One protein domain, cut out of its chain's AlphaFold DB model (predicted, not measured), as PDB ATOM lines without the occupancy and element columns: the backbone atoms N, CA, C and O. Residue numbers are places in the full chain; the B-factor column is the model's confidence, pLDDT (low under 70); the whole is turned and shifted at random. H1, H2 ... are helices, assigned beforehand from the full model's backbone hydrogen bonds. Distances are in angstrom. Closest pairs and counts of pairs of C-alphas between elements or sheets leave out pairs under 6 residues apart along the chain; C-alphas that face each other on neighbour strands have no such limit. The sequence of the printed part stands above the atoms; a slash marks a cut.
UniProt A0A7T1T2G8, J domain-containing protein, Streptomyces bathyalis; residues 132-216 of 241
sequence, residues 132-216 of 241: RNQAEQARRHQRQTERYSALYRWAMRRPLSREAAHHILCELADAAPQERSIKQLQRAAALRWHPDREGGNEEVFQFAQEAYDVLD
ATOM      1  N   ARG A 132     150.666 106.709  98.164       78.56
ATOM      2  CA  ARG A 132     151.132 108.029  98.598       78.56
ATOM      3  C   ARG A 132     150.579 109.151  97.718       78.56
ATOM      4  O   ARG A 132     150.178 110.184  98.255       78.56
ATOM      5  N   ASN A 133     150.526 108.953  96.403       80.50
ATOM      6  CA  ASN A 133     149.956 109.921  95.468       80.50
ATOM      7  C   ASN A 133     148.440 110.064  95.660       80.50
ATOM      8  O   ASN A 133     147.948 111.191  95.715       80.50
ATOM      9  N   GLN A 134     147.713 108.956  95.834       76.31
ATOM     10  CA  GLN A 134     146.282 108.970  96.143       76.31
ATOM     11  C   GLN A 134     146.006 109.690  97.470       76.31
ATOM     12  O   GLN A 134     145.170 110.591  97.533       76.31
ATOM     13  N   ALA A 135     146.762 109.370  98.524       80.31
ATOM     14  CA  ALA A 135     146.634 110.031  99.819       80.31
ATOM     15  C   ALA A 135     146.937 111.537  99.729       80.31
ATOM     16  O   ALA A 135     146.293 112.349 100.399       80.31
ATOM     17  N   GLU A 136     147.906 111.944  98.906       83.50
ATOM     18  CA  GLU A 136     148.200 113.358  98.690       83.50
ATOM     19  C   GLU A 136     147.083 114.073  97.916       83.50
ATOM     20  O   GLU A 136     146.704 115.188  98.293       83.50
ATOM     21  N   GLN A 137     146.516 113.436  96.889       77.38
ATOM     22  CA  GLN A 137     145.361 113.950  96.147       77.38
ATOM     23  C   GLN A 137     144.140 114.115  97.061       77.38
ATOM     24  O   GLN A 137     143.557 115.202  97.099       77.38
ATOM     25  N   ALA A 138     143.828 113.114  97.888       77.81
ATOM     26  CA  ALA A 138     142.747 113.183  98.870       77.81
ATOM     27  C   ALA A 138     142.942 114.347  99.860       77.81
ATOM     28  O   ALA A 138     142.022 115.126 100.107       77.81
ATOM     29  N   ARG A 139     144.169 114.553 100.365       84.38
ATOM     30  CA  ARG A 139     144.488 115.691 101.250       84.38
ATOM     31  C   ARG A 139     144.349 117.044 100.555       84.38
ATOM     32  O   ARG A 139     143.959 118.019 101.197       84.38
ATOM     33  N   ARG A 140     144.710 117.146  99.271       80.94
ATOM     34  CA  ARG A 140     144.516 118.378  98.483       80.94
ATOM     35  C   ARG A 140     143.026 118.682  98.330       80.94
ATOM     36  O   ARG A 140     142.629 119.816  98.588       80.94
ATOM     37  N   HIS A 141     142.223 117.667  98.013       77.38
ATOM     38  CA  HIS A 141     140.768 117.788  97.897       77.38
ATOM     39  C   HIS A 141     140.109 118.195  99.220       77.38
ATOM     40  O   HIS A 141     139.296 119.120  99.258       77.38
ATOM     41  N   GLN A 142     140.525 117.583 100.333       81.12
ATOM     42  CA  GLN A 142     140.026 117.926 101.664       81.12
ATOM     43  C   GLN A 142     140.321 119.389 102.022       81.12
ATOM     44  O   GLN A 142     139.409 120.126 102.389       81.12
ATOM     45  N   ARG A 143     141.567 119.852 101.836       84.44
ATOM     46  CA  ARG A 143     141.935 121.259 102.092       84.44
ATOM     47  C   ARG A 143     141.133 122.239 101.238       84.44
ATOM     48  O   ARG A 143     140.777 123.320 101.704       84.44
ATOM     49  N   GLN A 144     140.863 121.879  99.988       80.19
ATOM     50  CA  GLN A 144     140.062 122.698  99.087       80.19
ATOM     51  C   GLN A 144     138.603 122.776  99.558       80.19
ATOM     52  O   GLN A 144     138.036 123.865  99.630       80.19
ATOM     53  N   THR A 145     138.031 121.647  99.970       77.88
ATOM     54  CA  THR A 145     136.674 121.568 100.529       77.88
ATOM     55  C   THR A 145     136.542 122.387 101.817       77.88
ATOM     56  O   THR A 145     135.607 123.174 101.962       77.88
ATOM     57  N   GLU A 146     137.510 122.282 102.732       82.25
ATOM     58  CA  GLU A 146     137.552 123.069 103.971       82.25
ATOM     59  C   GLU A 146     137.646 124.574 103.692       82.25
ATOM     60  O   GLU A 146     136.941 125.368 104.321       82.25
ATOM     61  N   ARG A 147     138.466 124.977 102.709       84.69
ATOM     62  CA  ARG A 147     138.580 126.374 102.271       84.69
ATOM     63  C   ARG A 147     137.243 126.907 101.749       84.69
ATOM     64  O   ARG A 147     136.839 127.994 102.159       84.69
ATOM     65  N   TYR A 148     136.547 126.156 100.895       76.75
ATOM     66  CA  TYR A 148     135.237 126.571 100.379       76.75
ATOM     67  C   TYR A 148     134.166 126.608 101.467       76.75
ATOM     68  O   TYR A 148     133.406 127.568 101.534       76.75
ATOM     69  N   SER A 149     134.169 125.645 102.387       76.00
ATOM     70  CA  SER A 149     133.238 125.618 103.524       76.00
ATOM     71  C   SER A 149     133.492 126.781 104.502       76.00
ATOM     72  O   SER A 149     132.578 127.309 105.135       76.00
ATOM     73  N   ALA A 150     134.743 127.226 104.648       77.00
ATOM     74  CA  ALA A 150     135.083 128.418 105.427       77.00
ATOM     75  C   ALA A 150     134.636 129.713 104.727       77.00
ATOM     76  O   ALA A 150     134.053 130.581 105.379       77.00
ATOM     77  N   LEU A 151     134.859 129.824 103.410       72.62
ATOM     78  CA  LEU A 151     134.342 130.930 102.595       72.62
ATOM     79  C   LEU A 151     132.811 130.997 102.664       72.62
ATOM     80  O   LEU A 151     132.270 132.081 102.865       72.62
ATOM     81  N   TYR A 152     132.136 129.848 102.602       71.94
ATOM     82  CA  TYR A 152     130.692 129.716 102.781       71.94
ATOM     83  C   TYR A 152     130.228 130.259 104.135       71.94
ATOM     84  O   TYR A 152     129.431 131.196 104.199       71.94
ATOM     85  N   ARG A 153     130.789 129.743 105.238       74.50
ATOM     86  CA  ARG A 153     130.439 130.186 106.600       74.50
ATOM     87  C   ARG A 153     130.702 131.672 106.832       74.50
ATOM     88  O   ARG A 153     130.022 132.293 107.650       74.50
ATOM     89  N   TRP A 154     131.695 132.244 106.155       75.44
ATOM     90  CA  TRP A 154     131.954 133.679 106.186       75.44
ATOM     91  C   TRP A 154     130.924 134.465 105.361       75.44
ATOM     92  O   TRP A 154     130.371 135.443 105.868       75.44
ATOM     93  N   ALA A 155     130.627 134.016 104.138       67.88
ATOM     94  CA  ALA A 155     129.670 134.652 103.237       67.88
ATOM     95  C   ALA A 155     128.255 134.665 103.830       67.88
ATOM     96  O   ALA A 155     127.611 135.705 103.815       67.88
ATOM     97  N   MET A 156     127.821 133.574 104.468       68.44
ATOM     98  CA  MET A 156     126.493 133.442 105.087       68.44
ATOM     99  C   MET A 156     126.226 134.388 106.263       68.44
ATOM    100  O   MET A 156     125.087 134.545 106.697       68.44
ATOM    101  N   ARG A 157     127.249 135.073 106.786       76.56
ATOM    102  CA  ARG A 157     127.057 136.116 107.810       76.56
ATOM    103  C   ARG A 157     126.595 137.449 107.221       76.56
ATOM    104  O   ARG A 157     126.370 138.393 107.980       76.56
ATOM    105  N   ARG A 158     126.510 137.572 105.893       76.56
ATOM    106  CA  ARG A 158     126.129 138.796 105.181       76.56
ATOM    107  C   ARG A 158     125.258 138.453 103.966       76.56
ATOM    108  O   ARG A 158     125.426 137.394 103.378       76.56
ATOM    109  N   PRO A 159     124.345 139.338 103.543       78.12
ATOM    110  CA  PRO A 159     123.678 139.159 102.260       78.12
ATOM    111  C   PRO A 159     124.720 139.179 101.129       78.12
ATOM    112  O   PRO A 159     125.540 140.099 101.055       78.12
ATOM    113  N   LEU A 160     124.694 138.168 100.256       83.00
ATOM    114  CA  LEU A 160     125.571 138.109  99.087       83.00
ATOM    115  C   LEU A 160     125.225 139.226  98.101       83.00
ATOM    116  O   LEU A 160     124.086 139.350  97.650       83.00
ATOM    117  N   SER A 161     126.226 140.020  97.723       86.94
ATOM    118  CA  SER A 161     126.093 140.920  96.580       86.94
ATOM    119  C   SER A 161     126.067 140.109  95.281       86.94
ATOM    120  O   SER A 161     126.637 139.020  95.202       86.94
ATOM    121  N   ARG A 162     125.445 140.655  94.227       88.56
ATOM    122  CA  ARG A 162     125.452 140.018  92.896       88.56
ATOM    123  C   ARG A 162     126.876 139.789  92.376       88.56
ATOM    124  O   ARG A 162     127.148 138.751  91.792       88.56
ATOM    125  N   GLU A 163     127.791 140.723  92.618       86.69
ATOM    126  CA  GLU A 163     129.195 140.593  92.210       86.69
ATOM    127  C   GLU A 163     129.905 139.444  92.943       86.69
ATOM    128  O   GLU A 163     130.545 138.607  92.305       86.69
ATOM    129  N   ALA A 164     129.718 139.339  94.264       85.31
ATOM    130  CA  ALA A 164     130.268 138.237  95.047       85.31
ATOM    131  C   ALA A 164     129.679 136.889  94.606       85.31
ATOM    132  O   ALA A 164     130.426 135.933  94.411       85.31
ATOM    133  N   ALA A 165     128.363 136.824  94.380       87.19
ATOM    134  CA  ALA A 165     127.687 135.621  93.899       87.19
ATOM    135  C   ALA A 165     128.231 135.153  92.536       87.19
ATOM    136  O   ALA A 165     128.443 133.958  92.332       87.19
ATOM    137  N   HIS A 166     128.524 136.086  91.623       87.44
ATOM    138  CA  HIS A 166     129.146 135.764  90.340       87.44
ATOM    139  C   HIS A 166     130.566 135.211  90.509       87.44
ATOM    140  O   HIS A 166     130.879 134.159  89.955       87.44
ATOM    141  N   HIS A 167     131.408 135.878  91.305       86.69
ATOM    142  CA  HIS A 167     132.777 135.426  91.570       86.69
ATOM    143  C   HIS A 167     132.804 134.025  92.193       86.69
ATOM    144  O   HIS A 167     133.566 133.164  91.760       86.69
ATOM    145  N   ILE A 168     131.932 133.777  93.172       87.25
ATOM    146  CA  ILE A 168     131.793 132.476  93.829       87.25
ATOM    147  C   ILE A 168     131.422 131.393  92.818       87.25
ATOM    148  O   ILE A 168     132.057 130.343  92.795       87.25
ATOM    149  N   LEU A 169     130.436 131.636  91.952       89.00
ATOM    150  CA  LEU A 169     130.050 130.651  90.940       89.00
ATOM    151  C   LEU A 169     131.173 130.355  89.942       89.00
ATOM    152  O   LEU A 169     131.318 129.205  89.537       89.00
ATOM    153  N   CYS A 170     131.985 131.350  89.584       88.75
ATOM    154  CA  CYS A 170     133.174 131.143  88.754       88.75
ATOM    155  C   CYS A 170     134.204 130.255  89.462       88.75
ATOM    156  O   CYS A 170     134.691 129.286  88.881       88.75
ATOM    157  N   GLU A 171     134.479 130.540  90.737       87.81
ATOM    158  CA  GLU A 171     135.439 129.784  91.542       87.81
ATOM    159  C   GLU A 171     134.979 128.333  91.768       87.81
ATOM    160  O   GLU A 171     135.772 127.402  91.635       87.81
ATOM    161  N   LEU A 172     133.689 128.114  92.041       86.88
ATOM    162  CA  LEU A 172     133.125 126.774  92.227       86.88
ATOM    163  C   LEU A 172     133.067 125.968  90.923       86.88
ATOM    164  O   LEU A 172     133.234 124.744  90.953       86.88
ATOM    165  N   ALA A 173     132.843 126.639  89.790       88.31
ATOM    166  CA  ALA A 173     132.798 126.033  88.462       88.31
ATOM    167  C   ALA A 173     134.180 125.825  87.817       88.31
ATOM    168  O   ALA A 173     134.231 125.224  86.740       88.31
ATOM    169  N   ASP A 174     135.253 126.314  88.451       87.31
ATOM    170  CA  ASP A 174     136.618 126.358  87.904       87.31
ATOM    171  C   ASP A 174     136.665 126.979  86.502       87.31
ATOM    172  O   ASP A 174     137.161 126.390  85.542       87.31
ATOM    173  N   ALA A 175     136.025 128.138  86.360       82.31
ATOM    174  CA  ALA A 175     135.872 128.819  85.083       82.31
ATOM    175  C   ALA A 175     136.243 130.294  85.211       82.31
ATOM    176  O   ALA A 175     136.009 130.916  86.253       82.31
ATOM    177  N   ALA A 176     136.777 130.879  84.137       78.25
ATOM    178  CA  ALA A 176     137.003 132.316  84.123       78.25
ATOM    179  C   ALA A 176     135.658 133.077  84.036       78.25
ATOM    180  O   ALA A 176     134.718 132.593  83.395       78.25
ATOM    181  N   PRO A 177     135.553 134.294  84.610       70.25
ATOM    182  CA  PRO A 177     134.291 135.040  84.689       70.25
ATOM    183  C   PRO A 177     133.606 135.315  83.347       70.25
ATOM    184  O   PRO A 177     132.388 135.446  83.289       70.25
ATOM    185  N   GLN A 178     134.382 135.399  82.268       76.38
ATOM    186  CA  GLN A 178     133.900 135.678  80.915       76.38
ATOM    187  C   GLN A 178     133.591 134.429  80.072       76.38
ATOM    188  O   GLN A 178     133.089 134.561  78.959       76.38
ATOM    189  N   GLU A 179     133.895 133.220  80.551       73.50
ATOM    190  CA  GLU A 179     133.843 132.012  79.712       73.50
ATOM    191  C   GLU A 179     132.463 131.362  79.630       73.50
ATOM    192  O   GLU A 179     132.196 130.588  78.709       73.50
ATOM    193  N   ARG A 180     131.584 131.615  80.603       83.75
ATOM    194  CA  ARG A 180     130.331 130.867  80.749       83.75
ATOM    195  C   ARG A 180     129.183 131.763  81.181       83.75
ATOM    196  O   ARG A 180     129.341 132.675  81.984       83.75
ATOM    197  N   SER A 181     127.990 131.446  80.687       91.00
ATOM    198  CA  SER A 181     126.757 132.037  81.213       91.00
ATOM    199  C   SER A 181     126.514 131.601  82.662       91.00
ATOM    200  O   SER A 181     126.920 130.513  83.068       91.00
ATOM    201  N   ILE A 182     125.768 132.404  83.428       90.31
ATOM    202  CA  ILE A 182     125.418 132.120  84.834       90.31
ATOM    203  C   ILE A 182     124.812 130.714  85.006       90.31
ATOM    204  O   ILE A 182     125.167 129.991  85.934       90.31
ATOM    205  N   LYS A 183     123.958 130.278  84.070       91.94
ATOM    206  CA  LYS A 183     123.364 128.928  84.073       91.94
ATOM    207  C   LYS A 183     124.395 127.825  83.833       91.94
ATOM    208  O   LYS A 183     124.315 126.761  84.436       91.94
ATOM    209  N   GLN A 184     125.368 128.061  82.954       92.12
ATOM    210  CA  GLN A 184     126.454 127.110  82.707       92.12
ATOM    211  C   GLN A 184     127.418 127.030  83.895       92.12
ATOM    212  O   GLN A 184     127.873 125.935  84.216       92.12
ATOM    213  N   LEU A 185     127.697 128.157  84.561       91.75
ATOM    214  CA  LEU A 185     128.479 128.193  85.798       91.75
ATOM    215  C   LEU A 185     127.784 127.401  86.909       91.75
ATOM    216  O   LEU A 185     128.399 126.511  87.489       91.75
ATOM    217  N   GLN A 186     126.488 127.643  87.135       94.06
ATOM    218  CA  GLN A 186     125.708 126.889  88.119       94.06
ATOM    219  C   GLN A 186     125.693 125.396  87.796       94.06
ATOM    220  O   GLN A 186     125.973 124.591  88.677       94.06
ATOM    221  N   ARG A 187     125.453 125.007  86.538       93.50
ATOM    222  CA  ARG A 187     125.440 123.591  86.149       93.50
ATOM    223  C   ARG A 187     126.796 122.924  86.375       93.50
ATOM    224  O   ARG A 187     126.842 121.789  86.839       93.50
ATOM    225  N   ALA A 188     127.890 123.609  86.046       92.38
ATOM    226  CA  ALA A 188     129.239 123.095  86.260       92.38
ATOM    227  C   ALA A 188     129.557 122.940  87.756       92.38
ATOM    228  O   ALA A 188     130.042 121.886  88.162       92.38
ATOM    229  N   ALA A 189     129.224 123.943  88.575       90.94
ATOM    230  CA  ALA A 189     129.379 123.876  90.025       90.94
ATOM    231  C   ALA A 189     128.518 122.754  90.635       90.94
ATOM    232  O   ALA A 189     129.025 121.936  91.398       90.94
ATOM    233  N   ALA A 190     127.249 122.651  90.234       92.75
ATOM    234  CA  ALA A 190     126.320 121.621  90.688       92.75
ATOM    235  C   ALA A 190     126.822 120.211  90.355       92.75
ATOM    236  O   ALA A 190     126.853 119.352  91.227       92.75
ATOM    237  N   LEU A 191     127.282 119.973  89.121       92.38
ATOM    238  CA  LEU A 191     127.832 118.676  88.710       92.38
ATOM    239  C   LEU A 191     129.138 118.318  89.420       92.38
ATOM    240  O   LEU A 191     129.469 117.138  89.505       92.38
ATOM    241  N   ARG A 192     129.913 119.307  89.865       89.44
ATOM    242  CA  ARG A 192     131.166 119.076  90.588       89.44
ATOM    243  C   ARG A 192     130.918 118.745  92.055       89.44
ATOM    244  O   ARG A 192     131.544 117.831  92.573       89.44
ATOM    245  N   TRP A 193     130.025 119.488  92.700       91.50
ATOM    246  CA  TRP A 193     129.839 119.443  94.150       91.50
ATOM    247  C   TRP A 193     128.621 118.628  94.599       91.50
ATOM    248  O   TRP A 193     128.376 118.547  95.797       91.50
ATOM    249  N   HIS A 194     127.878 118.006  93.675       93.44
ATOM    250  CA  HIS A 194     126.714 117.174  93.993       93.44
ATOM    251  C   HIS A 194     127.037 116.112  95.062       93.44
ATOM    252  O   HIS A 194     128.045 115.423  94.904       93.44
ATOM    253  N   PRO A 195     126.196 115.916  96.096       92.06
ATOM    254  CA  PRO A 195     126.466 114.955  97.174       92.06
ATOM    255  C   PRO A 195     126.607 113.505  96.682       92.06
ATOM    256  O   PRO A 195     127.404 112.754  97.229       92.06
ATOM    257  N   ASP A 196     125.903 113.134  95.608       93.38
ATOM    258  CA  ASP A 196     126.004 111.789  95.013       93.38
ATOM    259  C   ASP A 196     127.303 111.544  94.222       93.38
ATOM    260  O   ASP A 196     127.530 110.438  93.732       93.38
ATOM    261  N   ARG A 197     128.148 112.566  94.033       88.81
ATOM    262  CA  ARG A 197     129.444 112.401  93.371       88.81
ATOM    263  C   ARG A 197     130.556 112.166  94.375       88.81
ATOM    264  O   ARG A 197     130.598 112.766  95.445       88.81
ATOM    265  N   GLU A 198     131.523 111.351  93.969       81.31
ATOM    266  CA  GLU A 198     132.761 111.175  94.714       81.31
ATOM    267  C   GLU A 198     133.481 112.525  94.871       81.31
ATOM    268  O   GLU A 198     133.731 113.235  93.895       81.31
ATOM    269  N   GLY A 199     133.754 112.908  96.120       81.62
ATOM    270  CA  GLY A 199     134.315 114.220  96.452       81.62
ATOM    271  C   GLY A 199     133.310 115.381  96.448       81.62
ATOM    272  O   GLY A 199     133.735 116.528  96.613       81.62
ATOM    273  N   GLY A 200     132.013 115.108  96.290       87.19
ATOM    274  CA  GLY A 200     130.936 116.081  96.442       87.19
ATOM    275  C   GLY A 200     130.833 116.656  97.857       87.19
ATOM    276  O   GLY A 200     131.329 116.079  98.826       87.19
ATOM    277  N   ASN A 201     130.191 117.818  97.983       88.25
ATOM    278  CA  ASN A 201     129.957 118.462  99.270       88.25
ATOM    279  C   ASN A 201     128.607 119.186  99.253       88.25
ATOM    280  O   ASN A 201     128.411 120.136  98.495       88.25
ATOM    281  N   GLU A 202     127.696 118.742 100.119       90.69
ATOM    282  CA  GLU A 202     126.332 119.266 100.198       90.69
ATOM    283  C   GLU A 202     126.284 120.764 100.542       90.69
ATOM    284  O   GLU A 202     125.531 121.503  99.915       90.69
ATOM    285  N   GLU A 203     127.118 121.240 101.473       88.06
ATOM    286  CA  GLU A 203     127.160 122.660 101.853       88.06
ATOM    287  C   GLU A 203     127.601 123.535 100.671       88.06
ATOM    288  O   GLU A 203     126.984 124.557 100.367       88.06
ATOM    289  N   VAL A 204     128.643 123.110  99.949       87.62
ATOM    290  CA  VAL A 204     129.145 123.822  98.764       87.62
ATOM    291  C   VAL A 204     128.127 123.777  97.622       87.62
ATOM    292  O   VAL A 204     127.956 124.764  96.902       87.62
ATOM    293  N   PHE A 205     127.418 122.658  97.466       92.06
ATOM    294  CA  PHE A 205     126.341 122.515  96.493       92.06
ATOM    295  C   PHE A 205     125.176 123.472  96.781       92.06
ATOM    296  O   PHE A 205     124.750 124.209  95.887       92.06
ATOM    297  N   GLN A 206     124.695 123.515  98.027       90.56
ATOM    298  CA  GLN A 206     123.644 124.445  98.450       90.56
ATOM    299  C   GLN A 206     124.082 125.899  98.245       90.56
ATOM    300  O   GLN A 206     123.320 126.714  97.726       90.56
ATOM    301  N   PHE A 207     125.342 126.217  98.541       86.19
ATOM    302  CA  PHE A 207     125.873 127.558  98.332       86.19
ATOM    303  C   PHE A 207     125.925 127.981  96.861       86.19
ATOM    304  O   PHE A 207     125.603 129.123  96.526       86.19
ATOM    305  N   ALA A 208     126.292 127.068  95.957       90.50
ATOM    306  CA  ALA A 208     126.226 127.329  94.521       90.50
ATOM    307  C   ALA A 208     124.789 127.663  94.082       90.50
ATOM    308  O   ALA A 208     124.586 128.536  93.234       90.50
ATOM    309  N   GLN A 209     123.793 127.009  94.689       91.69
ATOM    310  CA  GLN A 209     122.384 127.284  94.431       91.69
ATOM    311  C   GLN A 209     121.954 128.658  94.967       91.69
ATOM    312  O   GLN A 209     121.295 129.406  94.249       91.69
ATOM    313  N   GLU A 210     122.372 129.038  96.173       89.75
ATOM    314  CA  GLU A 210     122.106 130.369  96.737       89.75
ATOM    315  C   GLU A 210     122.734 131.489  95.896       89.75
ATOM    316  O   GLU A 210     122.085 132.494  95.597       89.75
ATOM    317  N   ALA A 211     123.986 131.311  95.463       89.94
ATOM    318  CA  ALA A 211     124.659 132.261  94.582       89.94
ATOM    319  C   ALA A 211     123.927 132.400  93.237       89.94
ATOM    320  O   ALA A 211     123.771 133.509  92.723       89.94
ATOM    321  N   TYR A 212     123.422 131.294  92.685       93.50
ATOM    322  CA  TYR A 212     122.600 131.323  91.478       93.50
ATOM    323  C   TYR A 212     121.277 132.062  91.699       93.50
ATOM    324  O   TYR A 212     120.942 132.934  90.903       93.50
ATOM    325  N   ASP A 213     120.577 131.795  92.803       92.00
ATOM    326  CA  ASP A 213     119.321 132.461  93.166       92.00
ATOM    327  C   ASP A 213     119.481 133.991  93.296       92.00
ATOM    328  O   ASP A 213     118.556 134.745  92.989       92.00
ATOM    329  N   VAL A 214     120.648 134.478  93.732       90.88
ATOM    330  CA  VAL A 214     120.960 135.923  93.785       90.88
ATOM    331  C   VAL A 214     121.126 136.522  92.383       90.88
ATOM    332  O   VAL A 214     120.768 137.684  92.144       90.88
ATOM    333  N   LEU A 215     121.688 135.758  91.447       90.31
ATOM    334  CA  LEU A 215     121.978 136.211  90.088       90.31
ATOM    335  C   LEU A 215     120.773 136.106  89.149       90.31
ATOM    336  O   LEU A 215     120.518 137.053  88.395       90.31
ATOM    337  N   ASP A 216     120.043 134.999  89.229       90.25
ATOM    338  CA  ASP A 216     118.873 134.647  88.421       90.25
ATOM    339  C   ASP A 216     117.691 134.289  89.347       90.25
ATOM    340  O   ASP A 216     117.313 133.121  89.467       90.25
TER     341      ASP A 216
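What this domain is: This is residues 132 to 216 of the 241 residues of the protein "J domain-containing protein" of Streptomyces bathyalis (UniProt A0A7T1T2G8). Three helices, H2, H3 and H4, make a compact body: H3 and H4 lie side by side as a helical hairpin, and H2 packs on both of them at a slant. The long helix H1 meets the body with residues 148 to 152, which touch residues 203 to 207 of H4, and its first residues, 132 to 137, stick out from the body like an arm. The printed part has 85 residues with four named helices, in the order H1, H2, H3, H4, and no named strand; the class is all helix. The whole is compact, with a radius of gyration of the C-alphas of 13.0 A, and the C-alphas span 42 by 28 by 22 A.

How they stand to each other: Begin with H1, residues 132 to 155, and look at residues 148 to 152, with which alone it touches residues 203 to 207 of H4, residues 202 to 215. Their closest C-alphas are those of Ser 149 and Val 204, 6.5 A apart, and the two helices run the same way at a steep tilt of 45 degrees. Next comes H2, residues 162 to 173, which is near H1, with closest C-alphas 8.4 A apart. H2 touches H4, opposite ways at a steep tilt of 41 degrees; look at Ala 165 and Ala 211, whose C-alphas are the closest at 4.6 A. H2 also touches H3, residues 182 to 193, the same way at a steep tilt of 46 degrees, with the closest C-alphas, those of Ala 173 and Ala 189, 4.3 A apart. H3 and H4 form a hairpin and touch, opposite ways at a shallow tilt of 5 degrees; their closest C-alphas are those of Trp 193 and Phe 205, 5.2 A apart. H4 is the hub, touching the three other helices, while H1 and H3 are apart. The helix packing is mostly crossed, with 1 of 4 touching pairs at a shallow tilt. In H1, H2, H3 and H4 every O i to N i+4 pair is within hydrogen-bond range.

Where its parts are: Find C-alpha 132 at (151.132, 108.029, 98.598); from there H1 runs 34.5 A to C-alpha 155 at (129.670, 134.652, 103.237). H2, residues 162 to 173, is 16.4 A long, and H3, residues 182 to 193, is 16.3 A long. H4 begins at Glu 202 and runs 20.2 A to C-alpha 215 at (121.978, 136.211, 90.088).

The domain as a whole: The two C-alphas farthest apart are those of Arg 132 and Asp 216, 43.0 A. Residues 132 to 137, which belong to H1, stand free. The printed part has no cut, and the links H1 to H2, H2 to H3 and H3 to H4 are short. The mean pLDDT of the printed part is 84.8; look at residues 155 to 156 for the low confidence, under 70.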